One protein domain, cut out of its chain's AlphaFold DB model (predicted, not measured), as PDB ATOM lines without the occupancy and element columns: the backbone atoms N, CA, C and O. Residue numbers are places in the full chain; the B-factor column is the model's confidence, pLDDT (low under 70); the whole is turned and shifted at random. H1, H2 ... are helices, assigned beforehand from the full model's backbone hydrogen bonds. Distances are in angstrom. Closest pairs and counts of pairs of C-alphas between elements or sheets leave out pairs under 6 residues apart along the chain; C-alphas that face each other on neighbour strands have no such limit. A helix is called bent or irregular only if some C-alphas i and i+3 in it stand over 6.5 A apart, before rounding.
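AT A GLANCE: This is residues 3 to 49 and 89 to 160 of the 160 residues of the protein "DiS_P_DiS domain-containing protein" of Acidobacteria bacterium (UniProt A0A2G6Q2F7). One long helix, H1, sticks out past the body with its residues 3 to 15, and three shorter helices fold back and forth beside the rest of it: H2 packs on H1, H3 on H2 and on the later part of H1, and H4 on H3, away from H1. H1, H2 and H3 form an up-and-down bundle, each helix running against the one before it, and H2 with H3 and H3 with H4 make two helical hairpins. The printed part has 119 residues, with four named helices in the order H1, H2, H3, H4 and no named strand; the class is all helix. The whole is loose, with a radius of gyration of the C-alphas of 17.1 A, and elongated, spanning 60 by 34 by 21 A.

IN THESE COORDINATES: H1, residues 3 to 43, runs 57.8 A from C-alpha 3 at (126.047, 170.326, 190.831) to C-alpha 43 at (152.770, 119.417, 184.585). It has a kink of 30 degrees near residue 14, and is irregular, but only just: C-alphas 39 and 42 are 7.0 A apart. After the cut come H2, residues 89 to 107, 26.6 A long, and H3, residues 111 to 132, 32.2 A long. H4, residues 140 to 159, 28.7 A long, ends with C-alpha 159 at (123.356, 144.722, 164.690).

HOW THE PARTS SIT: H3 is the hub, touching the three other helices. H3 touches H1 with residues 122 to 130 alone, at a shallow tilt of 21 degrees, the same way; the closest C-alphas, of Phe 38 and Ala 129, are 5.8 A apart. H3 touches H2 with residues 114 to 121 alone, at a shallow tilt of 28 degrees, opposite ways; the closest C-alphas are those of Asn 105 and Met 114, 6.2 A apart. H3 and H4 touch at a steep tilt of 37 degrees, only just past shallow, opposite ways, closest at the C-alphas of Phe 120 and Ala 146, 4.9 A apart. H1 touches H2 with residues 19 to 35 alone, at a steep tilt of 39 degrees, opposite ways; the C-alphas of Gly 27 and Ala 98 come closest, at 3.9 A. H2 and H4 are close but not clearly touching, and H1 and H4 are apart. Every O i to N i+4 pair is within hydrogen-bond range in H2, H3 and H4; in H1 33 of 37 are.

THE WHOLE: The C-alphas of Asp 3 and Gly 136 are the two farthest apart, at 61.7 A. Residues 50 to 88 are not printed, and C-alphas 49 and 89 are 22.4 A apart across this cut. The link from H2 to H3 is tight and that from H3 to H4 short. The mean pLDDT of the printed part is 72.8; 61 residues are under 70, among them 107 to 119 and 126 to 160.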
ATOM      1  N   ASP A   3     125.645 171.738 190.663       58.47
ATOM      2  CA  ASP A   3     126.047 170.326 190.831       58.47
ATOM      3  C   ASP A   3     125.734 169.435 189.614       58.47
ATOM      4  O   ASP A   3     126.456 168.491 189.320       58.47
ATOM      5  N   TYR A   4     124.686 169.732 188.840       58.81
ATOM      6  CA  TYR A   4     124.270 168.855 187.732       58.81
ATOM      7  C   TYR A   4     125.271 168.831 186.553       58.81
ATOM      8  O   TYR A   4     125.374 167.834 185.835       58.81
ATOM      9  N   GLY A   5     126.040 169.910 186.355       59.66
ATOM     10  CA  GLY A   5     127.049 170.005 185.291       59.66
ATOM     11  C   GLY A   5     128.358 169.278 185.617       59.66
ATOM     12  O   GLY A   5     128.985 168.697 184.738       59.66
ATOM     13  N   THR A   6     128.764 169.267 186.888       62.50
ATOM     14  CA  THR A   6     129.943 168.524 187.357       62.50
ATOM     15  C   THR A   6     129.665 167.030 187.452       62.50
ATOM     16  O   THR A   6     130.528 166.245 187.072       62.50
ATOM     17  N   VAL A   7     128.459 166.627 187.873       63.25
ATOM     18  CA  VAL A   7     128.035 165.215 187.900       63.25
ATOM     19  C   VAL A   7     128.010 164.623 186.487       63.25
ATOM     20  O   VAL A   7     128.622 163.591 186.255       63.25
ATOM     21  N   SER A   8     127.439 165.324 185.503       70.69
ATOM     22  CA  SER A   8     127.401 164.843 184.110       70.69
ATOM     23  C   SER A   8     128.780 164.752 183.440       70.69
ATOM     24  O   SER A   8     129.022 163.835 182.655       70.69
ATOM     25  N   LEU A   9     129.710 165.656 183.766       69.88
ATOM     26  CA  LEU A   9     131.096 165.575 183.292       69.88
ATOM     27  C   LEU A   9     131.895 164.475 183.998       69.88
ATOM     28  O   LEU A   9     132.688 163.795 183.349       69.88
ATOM     29  N   LEU A  10     131.694 164.284 185.304       72.19
ATOM     30  CA  LEU A  10     132.348 163.224 186.068       72.19
ATOM     31  C   LEU A  10     131.845 161.841 185.635       72.19
ATOM     32  O   LEU A  10     132.660 160.939 185.454       72.19
ATOM     33  N   ASP A  11     130.543 161.700 185.385       69.44
ATOM     34  CA  ASP A  11     129.932 160.485 184.842       69.44
ATOM     35  C   ASP A  11     130.448 160.201 183.427       69.44
ATOM     36  O   ASP A  11     130.872 159.083 183.133       69.44
ATOM     37  N   ALA A  12     130.526 161.220 182.563       67.50
ATOM     38  CA  ALA A  12     131.135 161.077 181.241       67.50
ATOM     39  C   ALA A  12     132.619 160.672 181.332       67.50
ATOM     40  O   ALA A  12     133.066 159.803 180.586       67.50
ATOM     41  N   TYR A  13     133.388 161.235 182.268       71.44
ATOM     42  CA  TYR A  13     134.803 160.904 182.464       71.44
ATOM     43  C   TYR A  13     135.000 159.481 183.015       71.44
ATOM     44  O   TYR A  13     135.864 158.740 182.537       71.44
ATOM     45  N   LEU A  14     134.175 159.062 183.979       67.94
ATOM     46  CA  LEU A  14     134.152 157.694 184.506       67.94
ATOM     47  C   LEU A  14     133.793 156.677 183.416       67.94
ATOM     48  O   LEU A  14     134.419 155.619 183.339       67.94
ATOM     49  N   HIS A  15     132.858 157.012 182.528       67.81
ATOM     50  CA  HIS A  15     132.496 156.161 181.395       67.81
ATOM     51  C   HIS A  15     133.581 156.111 180.308       67.81
ATOM     52  O   HIS A  15     133.904 155.027 179.822       67.81
ATOM     53  N   ILE A  16     134.170 157.252 179.936       68.38
ATOM     54  CA  ILE A  16     135.130 157.343 178.821       68.38
ATOM     55  C   ILE A  16     136.522 156.829 179.216       68.38
ATOM     56  O   ILE A  16     137.183 156.190 178.402       68.38
ATOM     57  N   LEU A  17     136.981 157.082 180.446       69.50
ATOM     58  CA  LEU A  17     138.338 156.725 180.893       69.50
ATOM     59  C   LEU A  17     138.358 155.661 181.990       69.50
ATOM     60  O   LEU A  17     139.252 154.816 181.999       69.50
ATOM     61  N   GLY A  18     137.377 155.655 182.893       73.81
ATOM     62  CA  GLY A  18     137.326 154.680 183.986       73.81
ATOM     63  C   GLY A  18     137.091 153.254 183.489       73.81
ATOM     64  O   GLY A  18     137.794 152.328 183.901       73.81
ATOM     65  N   HIS A  19     136.158 153.080 182.552       77.81
ATOM     66  CA  HIS A  19     135.805 151.762 182.034       77.81
ATOM     67  C   HIS A  19     136.972 151.097 181.269       77.81
ATOM     68  O   HIS A  19     137.365 149.990 181.644       77.81
ATOM     69  N   PRO A  20     137.637 151.749 180.290       82.62
ATOM     70  CA  PRO A  20     138.779 151.142 179.599       82.62
ATOM     71  C   PRO A  20     139.933 150.763 180.534       82.62
ATOM     72  O   PRO A  20     140.496 149.679 180.401       82.62
ATOM     73  N   VAL A  21     140.260 151.617 181.510       88.19
ATOM     74  CA  VAL A  21     141.342 151.351 182.473       88.19
ATOM     75  C   VAL A  21     141.019 150.139 183.344       88.19
ATOM     76  O   VAL A  21     141.880 149.280 183.548       88.19
ATOM     77  N   PHE A  22     139.778 150.027 183.819       86.88
ATOM     78  CA  PHE A  22     139.335 148.868 184.588       86.88
ATOM     79  C   PHE A  22     139.465 147.566 183.780       86.88
ATOM     80  O   PHE A  22     140.051 146.596 184.266       86.88
ATOM     81  N   PHE A  23     138.992 147.552 182.528       84.25
ATOM     82  CA  PHE A  23     139.083 146.368 181.662       84.25
ATOM     83  C   PHE A  23     140.516 146.028 181.262       84.25
ATOM     84  O   PHE A  23     140.855 144.846 181.177       84.25
ATOM     85  N   PHE A  24     141.376 147.032 181.106       90.50
ATOM     86  CA  PHE A  24     142.805 146.826 180.909       90.50
ATOM     87  C   PHE A  24     143.434 146.098 182.105       90.50
ATOM     88  O   PHE A  24     144.095 145.074 181.928       90.50
ATOM     89  N   MET A  25     143.197 146.586 183.329       91.44
ATOM     90  CA  MET A  25     143.720 145.960 184.551       91.44
ATOM     91  C   MET A  25     143.178 144.539 184.732       91.44
ATOM     92  O   MET A  25     143.942 143.619 185.024       91.44
ATOM     93  N   LEU A  26     141.875 144.344 184.512       87.56
ATOM     94  CA  LEU A  26     141.234 143.034 184.598       87.56
ATOM     95  C   LEU A  26     141.831 142.048 183.583       87.56
ATOM     96  O   LEU A  26     142.195 140.930 183.953       87.56
ATOM     97  N   GLY A  27     141.979 142.473 182.326       86.19
ATOM     98  CA  GLY A  27     142.607 141.674 181.278       86.19
ATOM     99  C   GLY A  27     144.057 141.324 181.619       86.19
ATOM    100  O   GLY A  27     144.437 140.159 181.521       86.19
ATOM    101  N   ALA A  28     144.847 142.278 182.119       90.25
ATOM    102  CA  ALA A  28     146.227 142.028 182.540       90.25
ATOM    103  C   ALA A  28     146.310 140.987 183.675       90.25
ATOM    104  O   ALA A  28     147.128 140.064 183.620       90.25
ATOM    105  N   CYS A  29     145.425 141.077 184.674       89.69
ATOM    106  CA  CYS A  29     145.322 140.097 185.761       89.69
ATOM    107  C   CYS A  29     144.960 138.697 185.246       89.69
ATOM    108  O   CYS A  29     145.573 137.707 185.659       89.69
ATOM    109  N   ILE A  30     144.005 138.604 184.317       85.06
ATOM    110  CA  ILE A  30     143.607 137.330 183.703       85.06
ATOM    111  C   ILE A  30     144.752 136.753 182.867       85.06
ATOM    112  O   ILE A  30     145.054 135.569 183.007       85.06
ATOM    113  N   GLY A  31     145.445 137.569 182.070       84.75
ATOM    114  CA  GLY A  31     146.628 137.148 181.317       84.75
ATOM    115  C   GLY A  31     147.744 136.613 182.224       84.75
ATOM    116  O   GLY A  31     148.306 135.549 181.958       84.75
ATOM    117  N   SER A  32     147.995 137.276 183.358       88.62
ATOM    118  CA  SER A  32     148.956 136.813 184.371       88.62
ATOM    119  C   SER A  32     148.541 135.468 184.981       88.62
ATOM    120  O   SER A  32     149.366 134.565 185.147       88.62
ATOM    121  N   PHE A  33     147.253 135.271 185.273       86.56
ATOM    122  CA  PHE A  33     146.759 133.974 185.742       86.56
ATOM    123  C   PHE A  33     146.882 132.885 184.662       86.56
ATOM    124  O   PHE A  33     147.300 131.764 184.966       86.56
ATOM    125  N   MET A  34     146.609 133.208 183.393       81.94
ATOM    126  CA  MET A  34     146.789 132.276 182.273       81.94
ATOM    127  C   MET A  34     148.246 131.825 182.132       81.94
ATOM    128  O   MET A  34     148.481 130.637 181.921       81.94
ATOM    129  N   ASN A  35     149.229 132.703 182.360       84.25
ATOM    130  CA  ASN A  35     150.643 132.310 182.410       84.25
ATOM    131  C   ASN A  35     150.908 131.198 183.448       84.25
ATOM    132  O   ASN A  35     151.658 130.252 183.177       84.25
ATOM    133  N   VAL A  36     150.266 131.263 184.623       84.19
ATOM    134  CA  VAL A  36     150.360 130.218 185.661       84.19
ATOM    135  C   VAL A  36     149.703 128.920 185.196       84.19
ATOM    136  O   VAL A  36     150.308 127.852 185.327       84.19
ATOM    137  N   VAL A  37     148.494 129.001 184.634       80.94
ATOM    138  CA  VAL A  37     147.761 127.838 184.108       80.94
ATOM    139  C   VAL A  37     148.583 127.144 183.023       80.94
ATOM    140  O   VAL A  37     148.830 125.944 183.125       80.94
ATOM    141  N   PHE A  38     149.094 127.889 182.045       76.56
ATOM    142  CA  PHE A  38     149.891 127.356 180.938       76.56
ATOM    143  C   PHE A  38     151.153 126.638 181.407       76.56
ATOM    144  O   PHE A  38     151.501 125.575 180.888       76.56
ATOM    145  N   TYR A  39     151.823 127.185 182.419       79.00
ATOM    146  CA  TYR A  39     153.020 126.568 182.968       79.00
ATOM    147  C   TYR A  39     152.701 125.315 183.803       79.00
ATOM    148  O   TYR A  39     153.371 124.287 183.661       79.00
ATOM    149  N   ARG A  40     151.687 125.377 184.678       82.94
ATOM    150  CA  ARG A  40     151.435 124.357 185.714       82.94
ATOM    151  C   ARG A  40     150.483 123.246 185.298       82.94
ATOM    152  O   ARG A  40     150.761 122.091 185.622       82.94
ATOM    153  N   TYR A  41     149.407 123.573 184.580       76.56
ATOM    154  CA  TYR A  41     148.353 122.624 184.205       76.56
ATOM    155  C   TYR A  41     148.916 121.362 183.551       76.56
ATOM    156  O   TYR A  41     148.682 120.263 184.049       76.56
ATOM    157  N   PRO A  42     149.779 121.463 182.531       72.81
ATOM    158  CA  PRO A  42     150.218 120.272 181.842       72.81
ATOM    159  C   PRO A  42     151.453 119.630 182.495       72.81
ATOM    160  O   PRO A  42     152.112 118.785 181.898       72.81
ATOM    161  N   LEU A  43     151.857 120.112 183.673       79.75
ATOM    162  CA  LEU A  43     152.770 119.417 184.585       79.75
ATOM    163  C   LEU A  43     151.990 118.719 185.714       79.75
ATOM    164  O   LEU A  43     152.618 118.249 186.659       79.75
ATOM    165  N   ASN A  44     150.650 118.697 185.653       79.50
ATOM    166  CA  ASN A  44     149.758 118.232 186.719       79.50
ATOM    167  C   ASN A  44     150.064 118.884 188.079       79.50
ATOM    168  O   ASN A  44     149.965 118.254 189.130       79.50
ATOM    169  N   ARG A  45     150.476 120.160 188.068       80.88
ATOM    170  CA  ARG A  45     150.746 120.936 189.285       80.88
ATOM    171  C   ARG A  45     149.541 121.797 189.638       80.88
ATOM    172  O   ARG A  45     148.893 122.352 188.754       80.88
ATOM    173  N   SER A  46     149.294 121.968 190.937       83.94
ATOM    174  CA  SER A  46     148.231 122.852 191.418       83.94
ATOM    175  C   SER A  46     148.466 124.302 190.981       83.94
ATOM    176  O   SER A  46     149.573 124.842 191.072       83.94
ATOM    177  N   VAL A  47     147.402 124.943 190.493       82.44
ATOM    178  CA  VAL A  47     147.403 126.353 190.072       82.44
ATOM    179  C   VAL A  47     147.295 127.320 191.253       82.44
ATOM    180  O   VAL A  47     147.693 128.470 191.122       82.44
ATOM    181  N   VAL A  48     146.811 126.845 192.406       82.75
ATOM    182  CA  VAL A  48     146.574 127.668 193.604       82.75
ATOM    183  C   VAL A  48     147.782 127.660 194.543       82.75
ATOM    184  O   VAL A  48     148.147 128.692 195.094       82.75
ATOM    185  N   SER A  49     148.428 126.504 194.720       81.00
ATOM    186  CA  SER A  49     149.514 126.331 195.691       81.00
ATOM    187  C   SER A  49     150.618 125.424 195.138       81.00
ATOM    188  O   SER A  49     150.301 124.455 194.446       81.00
ATOM    189  N   ILE A  89     157.764 136.774 177.037       82.56
ATOM    190  CA  ILE A  89     156.465 136.152 176.744       82.56
ATOM    191  C   ILE A  89     155.441 136.398 177.860       82.56
ATOM    192  O   ILE A  89     154.265 136.570 177.570       82.56
ATOM    193  N   TYR A  90     155.887 136.467 179.121       85.19
ATOM    194  CA  TYR A  90     155.005 136.674 180.270       85.19
ATOM    195  C   TYR A  90     154.283 138.034 180.202       85.19
ATOM    196  O   TYR A  90     153.052 138.027 180.096       85.19
ATOM    197  N   PRO A  91     154.996 139.183 180.150       90.25
ATOM    198  CA  PRO A  91     154.342 140.483 179.999       90.25
ATOM    199  C   PRO A  91     153.653 140.651 178.637       90.25
ATOM    200  O   PRO A  91     152.682 141.396 178.543       90.25
ATOM    201  N   ALA A  92     154.100 139.958 177.582       85.69
ATOM    202  CA  ALA A  92     153.428 140.004 176.283       85.69
ATOM    203  C   ALA A  92     152.028 139.364 176.326       85.69
ATOM    204  O   ALA A  92     151.086 139.926 175.775       85.69
ATOM    205  N   VAL A  93     151.873 138.222 177.009       82.31
ATOM    206  CA  VAL A  93     150.563 137.578 177.212       82.31
ATOM    207  C   VAL A  93     149.656 138.458 178.073       82.31
ATOM    208  O   VAL A  93     148.487 138.639 177.741       82.31
ATOM    209  N   GLU A  94     150.190 139.051 179.139       89.69
ATOM    210  CA  GLU A  94     149.445 139.985 179.993       89.69
ATOM    211  C   GLU A  94     148.933 141.191 179.201       89.69
ATOM    212  O   GLU A  94     147.750 141.525 179.279       89.69
ATOM    213  N   LEU A  95     149.796 141.797 178.380       89.50
ATOM    214  CA  LEU A  95     149.434 142.925 177.527       89.50
ATOM    215  C   LEU A  95     148.409 142.533 176.457       89.50
ATOM    216  O   LEU A  95     147.468 143.287 176.221       89.50
ATOM    217  N   ALA A  96     148.551 141.360 175.837       83.50
ATOM    218  CA  ALA A  96     147.600 140.879 174.839       83.50
ATOM    219  C   ALA A  96     146.188 140.752 175.431       83.50
ATOM    220  O   ALA A  96     145.231 141.271 174.861       83.50
ATOM    221  N   PHE A  97     146.059 140.142 176.612       84.31
ATOM    222  CA  PHE A  97     144.772 140.051 177.301       84.31
ATOM    223  C   PHE A  97     144.236 141.426 177.724       84.31
ATOM    224  O   PHE A  97     143.052 141.695 177.527       84.31
ATOM    225  N   ALA A  98     145.088 142.307 178.253       88.00
ATOM    226  CA  ALA A  98     144.707 143.666 178.639       88.00
ATOM    227  C   ALA A  98     144.136 144.467 177.455       88.00
ATOM    228  O   ALA A  98     143.060 145.062 177.555       88.00
ATOM    229  N   VAL A  99     144.819 144.428 176.308       86.12
ATOM    230  CA  VAL A  99     144.385 145.103 175.077       86.12
ATOM    231  C   VAL A  99     143.099 144.483 174.544       86.12
ATOM    232  O   VAL A  99     142.160 145.216 174.248       86.12
ATOM    233  N   CYS A 100     143.002 143.154 174.476       80.38
ATOM    234  CA  CYS A 100     141.794 142.492 173.989       80.38
ATOM    235  C   CYS A 100     140.558 142.827 174.834       80.38
ATOM    236  O   CYS A 100     139.498 143.077 174.270       80.38
ATOM    237  N   PHE A 101     140.682 142.878 176.163       81.06
ATOM    238  CA  PHE A 101     139.571 143.242 177.050       81.06
ATOM    239  C   PHE A 101     139.168 144.706 176.883       81.06
ATOM    240  O   PHE A 101     137.981 145.024 176.847       81.06
ATOM    241  N   THR A 102     140.155 145.588 176.740       84.50
ATOM    242  CA  THR A 102     139.912 147.016 176.514       84.50
ATOM    243  C   THR A 102     139.202 147.244 175.179       84.50
ATOM    244  O   THR A 102     138.196 147.945 175.133       84.50
ATOM    245  N   LEU A 103     139.674 146.606 174.102       80.00
ATOM    246  CA  LEU A 103     139.065 146.704 172.774       80.00
ATOM    247  C   LEU A 103     137.667 146.089 172.736       80.00
ATOM    248  O   LEU A 103     136.766 146.685 172.153       80.00
ATOM    249  N   ALA A 104     137.469 144.937 173.383       74.56
ATOM    250  CA  ALA A 104     136.155 144.313 173.502       74.56
ATOM    251  C   ALA A 104     135.155 145.282 174.132       74.56
ATOM    252  O   ALA A 104     134.081 145.506 173.585       74.56
ATOM    253  N   ASN A 105     135.556 145.932 175.220       76.31
ATOM    254  CA  ASN A 105     134.741 146.950 175.848       76.31
ATOM    255  C   ASN A 105     134.461 148.167 174.934       76.31
ATOM    256  O   ASN A 105     133.356 148.701 174.926       76.31
ATOM    257  N   CYS A 106     135.449 148.628 174.167       72.81
ATOM    258  CA  CYS A 106     135.249 149.757 173.255       72.81
ATOM    259  C   CYS A 106     134.277 149.433 172.108       72.81
ATOM    260  O   CYS A 106     133.593 150.332 171.630       72.81
ATOM    261  N   VAL A 107     134.220 148.170 171.671       69.38
ATOM    262  CA  VAL A 107     133.341 147.717 170.580       69.38
ATOM    263  C   VAL A 107     131.953 147.332 171.094       69.38
ATOM    264  O   VAL A 107     130.965 147.554 170.400       69.38
ATOM    265  N   SER A 108     131.848 146.785 172.306       63.31
ATOM    266  CA  SER A 108     130.576 146.352 172.883       63.31
ATOM    267  C   SER A 108     130.277 147.077 174.193       63.31
ATOM    268  O   SER A 108     130.834 146.746 175.237       63.31
ATOM    269  N   GLN A 109     129.339 148.022 174.152       65.62
ATOM    270  CA  GLN A 109     128.864 148.748 175.340       65.62
ATOM    271  C   GLN A 109     127.945 147.891 176.231       65.62
ATOM    272  O   GLN A 109     127.630 148.274 177.356       65.62
ATOM    273  N   SER A 110     127.504 146.719 175.751       65.56
ATOM    274  CA  SER A 110     126.648 145.813 176.515       65.56
ATOM    275  C   SER A 110     127.462 144.912 177.455       65.56
ATOM    276  O   SER A 110     128.384 144.197 177.056       65.56
ATOM    277  N   SER A 111     127.078 144.897 178.734       64.31
ATOM    278  CA  SER A 111     127.702 144.078 179.788       64.31
ATOM    279  C   SER A 111     127.666 142.570 179.493       64.31
ATOM    280  O   SER A 111     128.562 141.822 179.898       64.31
ATOM    281  N   LEU A 112     126.656 142.122 178.738       63.69
ATOM    282  CA  LEU A 112     126.513 140.734 178.306       63.69
ATOM    283  C   LEU A 112     127.580 140.351 177.267       63.69
ATOM    284  O   LEU A 112     128.232 139.320 177.417       63.69
ATOM    285  N   ALA A 113     127.809 141.196 176.256       63.75
ATOM    286  CA  ALA A 113     128.798 140.943 175.207       63.75
ATOM    287  C   ALA A 113     130.214 140.839 175.755       63.75
ATOM    288  O   ALA A 113     130.957 139.926 175.395       63.75
ATOM    289  N   MET A 114     130.535 141.695 176.717       64.31
ATOM    290  CA  MET A 114     131.823 141.684 177.388       64.31
ATOM    291  C   MET A 114     132.094 140.349 178.096       64.31
ATOM    292  O   MET A 114     133.176 139.785 177.957       64.31
ATOM    293  N   SER A 115     131.093 139.779 178.771       65.62
ATOM    294  CA  SER A 115     131.222 138.467 179.427       65.62
ATOM    295  C   SER A 115     131.520 137.340 178.425       65.62
ATOM    296  O   SER A 115     132.343 136.463 178.704       65.62
ATOM    297  N   PHE A 116     130.924 137.384 177.229       65.81
ATOM    298  CA  PHE A 116     131.181 136.404 176.168       65.81
ATOM    299  C   PHE A 116     132.564 136.570 175.531       65.81
ATOM    300  O   PHE A 116     133.260 135.576 175.319       65.81
ATOM    301  N   THR A 117     133.030 137.797 175.290       67.00
ATOM    302  CA  THR A 117     134.383 138.020 174.748       67.00
ATOM    303  C   THR A 117     135.470 137.555 175.723       67.00
ATOM    304  O   THR A 117     136.477 136.972 175.318       67.00
ATOM    305  N   ILE A 118     135.243 137.719 177.025       69.06
ATOM    306  CA  ILE A 118     136.131 137.213 178.081       69.06
ATOM    307  C   ILE A 118     136.169 135.674 178.087       69.06
ATOM    308  O   ILE A 118     137.248 135.069 178.161       69.06
ATOM    309  N   ALA A 119     135.011 135.025 177.952       69.69
ATOM    310  CA  ALA A 119     134.911 133.569 177.834       69.69
ATOM    311  C   ALA A 119     135.598 133.036 176.555       69.69
ATOM    312  O   ALA A 119     136.256 131.990 176.584       69.69
ATOM    313  N   PHE A 120     135.529 133.781 175.448       71.00
ATOM    314  CA  PHE A 120     136.224 133.459 174.198       71.00
ATOM    315  C   PHE A 120     137.745 133.443 174.363       71.00
ATOM    316  O   PHE A 120     138.412 132.467 174.013       71.00
ATOM    317  N   LEU A 121     138.304 134.529 174.900       71.56
ATOM    318  CA  LEU A 121     139.752 134.712 174.990       71.56
ATOM    319  C   LEU A 121     140.372 133.702 175.951       71.56
ATOM    320  O   LEU A 121     141.399 133.105 175.636       71.56
ATOM    321  N   SER A 122     139.713 133.454 177.083       71.94
ATOM    322  CA  SER A 122     140.152 132.458 178.063       71.94
ATOM    323  C   SER A 122     140.099 131.028 177.508       71.94
ATOM    324  O   SER A 122     141.094 130.305 177.601       71.94
ATOM    325  N   SER A 123     139.005 130.619 176.855       70.62
ATOM    326  CA  SER A 123     138.884 129.278 176.248       70.62
ATOM    327  C   SER A 123     139.855 129.049 175.080       70.62
ATOM    328  O   SER A 123     140.434 127.963 174.953       70.62
ATOM    329  N   SER A 124     140.103 130.081 174.271       69.88
ATOM    330  CA  SER A 124     141.062 130.044 173.159       69.88
ATOM    331  C   SER A 124     142.500 129.923 173.664       69.88
ATOM    332  O   SER A 124     143.265 129.091 173.174       69.88
ATOM    333  N   ALA A 125     142.852 130.671 174.711       71.69
ATOM    334  CA  ALA A 125     144.133 130.561 175.405       71.69
ATOM    335  C   ALA A 125     144.390 129.146 175.941       71.69
ATOM    336  O   ALA A 125     145.438 128.556 175.670       71.69
ATOM    337  N   LEU A 126     143.418 128.582 176.664       68.12
ATOM    338  CA  LEU A 126     143.471 127.210 177.178       68.12
ATOM    339  C   LEU A 126     143.660 126.185 176.051       68.12
ATOM    340  O   LEU A 126     144.482 125.276 176.178       68.12
ATOM    341  N   SER A 127     142.958 126.363 174.931       64.56
ATOM    342  CA  SER A 127     143.078 125.493 173.756       64.56
ATOM    343  C   SER A 127     144.472 125.550 173.141       64.56
ATOM    344  O   SER A 127     145.078 124.506 172.902       64.56
ATOM    345  N   VAL A 128     145.013 126.753 172.929       66.25
ATOM    346  CA  VAL A 128     146.359 126.949 172.374       66.25
ATOM    347  C   VAL A 128     147.411 126.335 173.294       66.25
ATOM    348  O   VAL A 128     148.276 125.602 172.824       66.25
ATOM    349  N   ALA A 129     147.309 126.531 174.608       63.94
ATOM    350  CA  ALA A 129     148.231 125.907 175.554       63.94
ATOM    351  C   ALA A 129     148.155 124.373 175.552       63.94
ATOM    352  O   ALA A 129     149.189 123.705 175.631       63.94
ATOM    353  N   TYR A 130     146.954 123.805 175.413       62.75
ATOM    354  CA  TYR A 130     146.762 122.358 175.306       62.75
ATOM    355  C   TYR A 130     147.363 121.793 174.008       62.75
ATOM    356  O   TYR A 130     147.986 120.727 174.011       62.75
ATOM    357  N   LEU A 131     147.220 122.526 172.899       61.62
ATOM    358  CA  LEU A 131     147.784 122.165 171.597       61.62
ATOM    359  C   LEU A 131     149.315 122.259 171.587       61.62
ATOM    360  O   LEU A 131     149.981 121.319 171.148       61.62
ATOM    361  N   LEU A 132     149.882 123.343 172.124       63.88
ATOM    362  CA  LEU A 132     151.329 123.586 172.129       63.88
ATOM    363  C   LEU A 132     152.110 122.556 172.953       63.88
ATOM    364  O   LEU A 132     153.283 122.315 172.669       63.88
ATOM    365  N   LYS A 133     151.478 121.905 173.937       60.75
ATOM    366  CA  LYS A 133     152.157 120.917 174.785       60.75
ATOM    367  C   LYS A 133     151.993 119.453 174.386       60.75
ATOM    368  O   LYS A 133     152.328 118.572 175.174       60.75
ATOM    369  N   LYS A 134     151.602 119.187 173.134       55.81
ATOM    370  CA  LYS A 134     151.716 117.857 172.507       55.81
ATOM    371  C   LYS A 134     150.740 116.788 173.045       55.81
ATOM    372  O   LYS A 134     151.040 115.604 172.954       55.81
ATOM    373  N   CYS A 135     149.553 117.170 173.534       54.31
ATOM    374  CA  CYS A 135     148.467 116.214 173.843       54.31
ATOM    375  C   CYS A 135     147.485 115.973 172.678       54.31
ATOM    376  O   CYS A 135     146.516 115.235 172.825       54.31
ATOM    377  N   GLY A 136     147.719 116.558 171.501       53.94
ATOM    378  CA  GLY A 136     147.094 116.127 170.244       53.94
ATOM    379  C   GLY A 136     145.612 116.459 170.030       53.94
ATOM    380  O   GLY A 136     145.170 116.346 168.894       53.94
ATOM    381  N   ARG A 137     144.843 116.901 171.035       55.94
ATOM    382  CA  ARG A 137     143.471 117.425 170.850       55.94
ATOM    383  C   ARG A 137     143.017 118.241 172.058       55.94
ATOM    384  O   ARG A 137     142.820 117.682 173.132       55.94
ATOM    385  N   ALA A 138     142.826 119.547 171.874       59.91
ATOM    386  CA  ALA A 138     142.092 120.355 172.844       59.91
ATOM    387  C   ALA A 138     140.660 119.796 173.002       59.91
ATOM    388  O   ALA A 138     140.081 119.352 172.004       59.91
ATOM    389  N   PRO A 139     140.077 119.796 174.214       61.62
ATOM    390  CA  PRO A 139     138.705 119.347 174.419       61.62
ATOM    391  C   PRO A 139     137.722 120.089 173.501       61.62
ATOM    392  O   PRO A 139     137.762 121.314 173.403       61.62
ATOM    393  N   TRP A 140     136.825 119.354 172.833       63.03
ATOM    394  CA  TRP A 140     135.911 119.905 171.818       63.03
ATOM    395  C   TRP A 140     135.016 121.036 172.349       63.03
ATOM    396  O   TRP A 140     134.670 121.949 171.603       63.03
ATOM    397  N   TYR A 141     134.691 121.029 173.646       61.31
ATOM    398  CA  TYR A 141     133.879 122.075 174.266       61.31
ATOM    399  C   TYR A 141     134.569 123.448 174.275       61.31
ATOM    400  O   TYR A 141     133.876 124.460 174.229       61.31
ATOM    401  N   LEU A 142     135.908 123.522 174.270       66.62
ATOM    402  CA  LEU A 142     136.615 124.807 174.196       66.62
ATOM    403  C   LEU A 142     136.408 125.485 172.837       66.62
ATOM    404  O   LEU A 142     136.263 126.701 172.773       66.62
ATOM    405  N   TRP A 143     136.317 124.697 171.765       66.38
ATOM    406  CA  TRP A 143     136.019 125.198 170.424       66.38
ATOM    407  C   TRP A 143     134.555 125.608 170.264       66.38
ATOM    408  O   TRP A 143     134.275 126.537 169.514       66.38
ATOM    409  N   LEU A 144     133.625 124.984 170.993       66.81
ATOM    410  CA  LEU A 144     132.232 125.442 171.039       66.81
ATOM    411  C   LEU A 144     132.075 126.757 171.801       66.81
ATOM    412  O   LEU A 144     131.371 127.643 171.324       66.81
ATOM    413  N   VAL A 145     132.753 126.908 172.945       66.38
ATOM    414  CA  VAL A 145     132.786 128.185 173.678       66.38
ATOM    415  C   VAL A 145     133.426 129.269 172.810       66.38
ATOM    416  O   VAL A 145     132.912 130.389 172.760       66.38
ATOM    417  N   ALA A 146     134.479 128.924 172.062       67.56
ATOM    418  CA  ALA A 146     135.097 129.827 171.105       67.56
ATOM    419  C   ALA A 146     134.116 130.220 169.971       67.56
ATOM    420  O   ALA A 146     133.812 131.396 169.782       67.56
ATOM    421  N   CYS A 147     133.537 129.256 169.252       67.56
ATOM    422  CA  CYS A 147     132.604 129.530 168.150       67.56
ATOM    423  C   CYS A 147     131.355 130.301 168.597       67.56
ATOM    424  O   CYS A 147     130.931 131.232 167.910       67.56
ATOM    425  N   GLY A 148     130.771 129.937 169.742       66.81
ATOM    426  CA  GLY A 148     129.584 130.600 170.282       66.81
ATOM    427  C   GLY A 148     129.857 132.055 170.657       66.81
ATOM    428  O   GLY A 148     129.096 132.946 170.281       66.81
ATOM    429  N   SER A 149     130.988 132.316 171.314       68.62
ATOM    430  CA  SER A 149     131.363 133.674 171.712       68.62
ATOM    431  C   SER A 149     131.802 134.535 170.515       68.62
ATOM    432  O   SER A 149     131.489 135.723 170.477       68.62
ATOM    433  N   PHE A 150     132.450 133.944 169.501       67.75
ATOM    434  CA  PHE A 150     132.781 134.624 168.241       67.75
ATOM    435  C   PHE A 150     131.528 134.979 167.429       67.75
ATOM    436  O   PHE A 150     131.401 136.099 166.946       67.75
ATOM    437  N   SER A 151     130.570 134.054 167.329       67.38
ATOM    438  CA  SER A 151     129.309 134.287 166.609       67.38
ATOM    439  C   SER A 151     128.478 135.391 167.268       67.38
ATOM    440  O   SER A 151     127.913 136.232 166.574       67.38
ATOM    441  N   TYR A 152     128.457 135.437 168.605       64.94
ATOM    442  CA  TYR A 152     127.807 136.510 169.358       64.94
ATOM    443  C   TYR A 152     128.514 137.861 169.177       64.94
ATOM    444  O   TYR A 152     127.851 138.877 168.982       64.94
ATOM    445  N   PHE A 153     129.850 137.880 169.183       64.81
ATOM    446  CA  PHE A 153     130.633 139.085 168.898       64.81
ATOM    447  C   PHE A 153     130.353 139.631 167.487       64.81
ATOM    448  O   PHE A 153     130.059 140.813 167.334       64.81
ATOM    449  N   CYS A 154     130.350 138.765 166.468       63.03
ATOM    450  CA  CYS A 154     129.987 139.140 165.099       63.03
ATOM    451  C   CYS A 154     128.538 139.638 164.995       63.03
ATOM    452  O   CYS A 154     128.279 140.605 164.288       63.03
ATOM    453  N   PHE A 155     127.599 139.016 165.712       69.38
ATOM    454  CA  PHE A 155     126.207 139.467 165.755       69.38
ATOM    455  C   PHE A 155     126.079 140.879 166.344       69.38
ATOM    456  O   PHE A 155     125.378 141.708 165.776       69.38
ATOM    457  N   GLN A 156     126.793 141.182 167.431       63.25
ATOM    458  CA  GLN A 156     126.796 142.526 168.019       63.25
ATOM    459  C   GLN A 156     127.412 143.572 167.077       63.25
ATOM    460  O   GLN A 156     126.882 144.669 166.990       63.25
ATOM    461  N   ILE A 157     128.466 143.232 166.324       62.62
ATOM    462  CA  ILE A 157     129.039 144.132 165.301       62.62
ATOM    463  C   ILE A 157     128.066 144.382 164.140       62.62
ATOM    464  O   ILE A 157     128.056 145.468 163.577       62.62
ATOM    465  N   LEU A 158     127.283 143.376 163.743       67.69
ATOM    466  CA  LEU A 158     126.368 143.482 162.601       67.69
ATOM    467  C   LEU A 158     125.040 144.176 162.939       67.69
ATOM    468  O   LEU A 158     124.351 144.621 162.024       67.69
ATOM    469  N   VAL A 159     124.656 144.210 164.217       65.56
ATOM    470  CA  VAL A 159     123.356 144.722 164.690       65.56
ATOM    471  C   VAL A 159     123.489 146.024 165.497       65.56
ATOM    472  O   VAL A 159     122.480 146.694 165.718       65.56
ATOM    473  N   GLY A 160     124.700 146.376 165.939       56.06
ATOM    474  CA  GLY A 160     125.018 147.600 166.686       56.06
ATOM    475  C   GLY A 160     125.397 148.793 165.819       56.06
ATOM    476  O   GLY A 160     125.884 148.585 164.686       56.06
TER     477      GLY A 160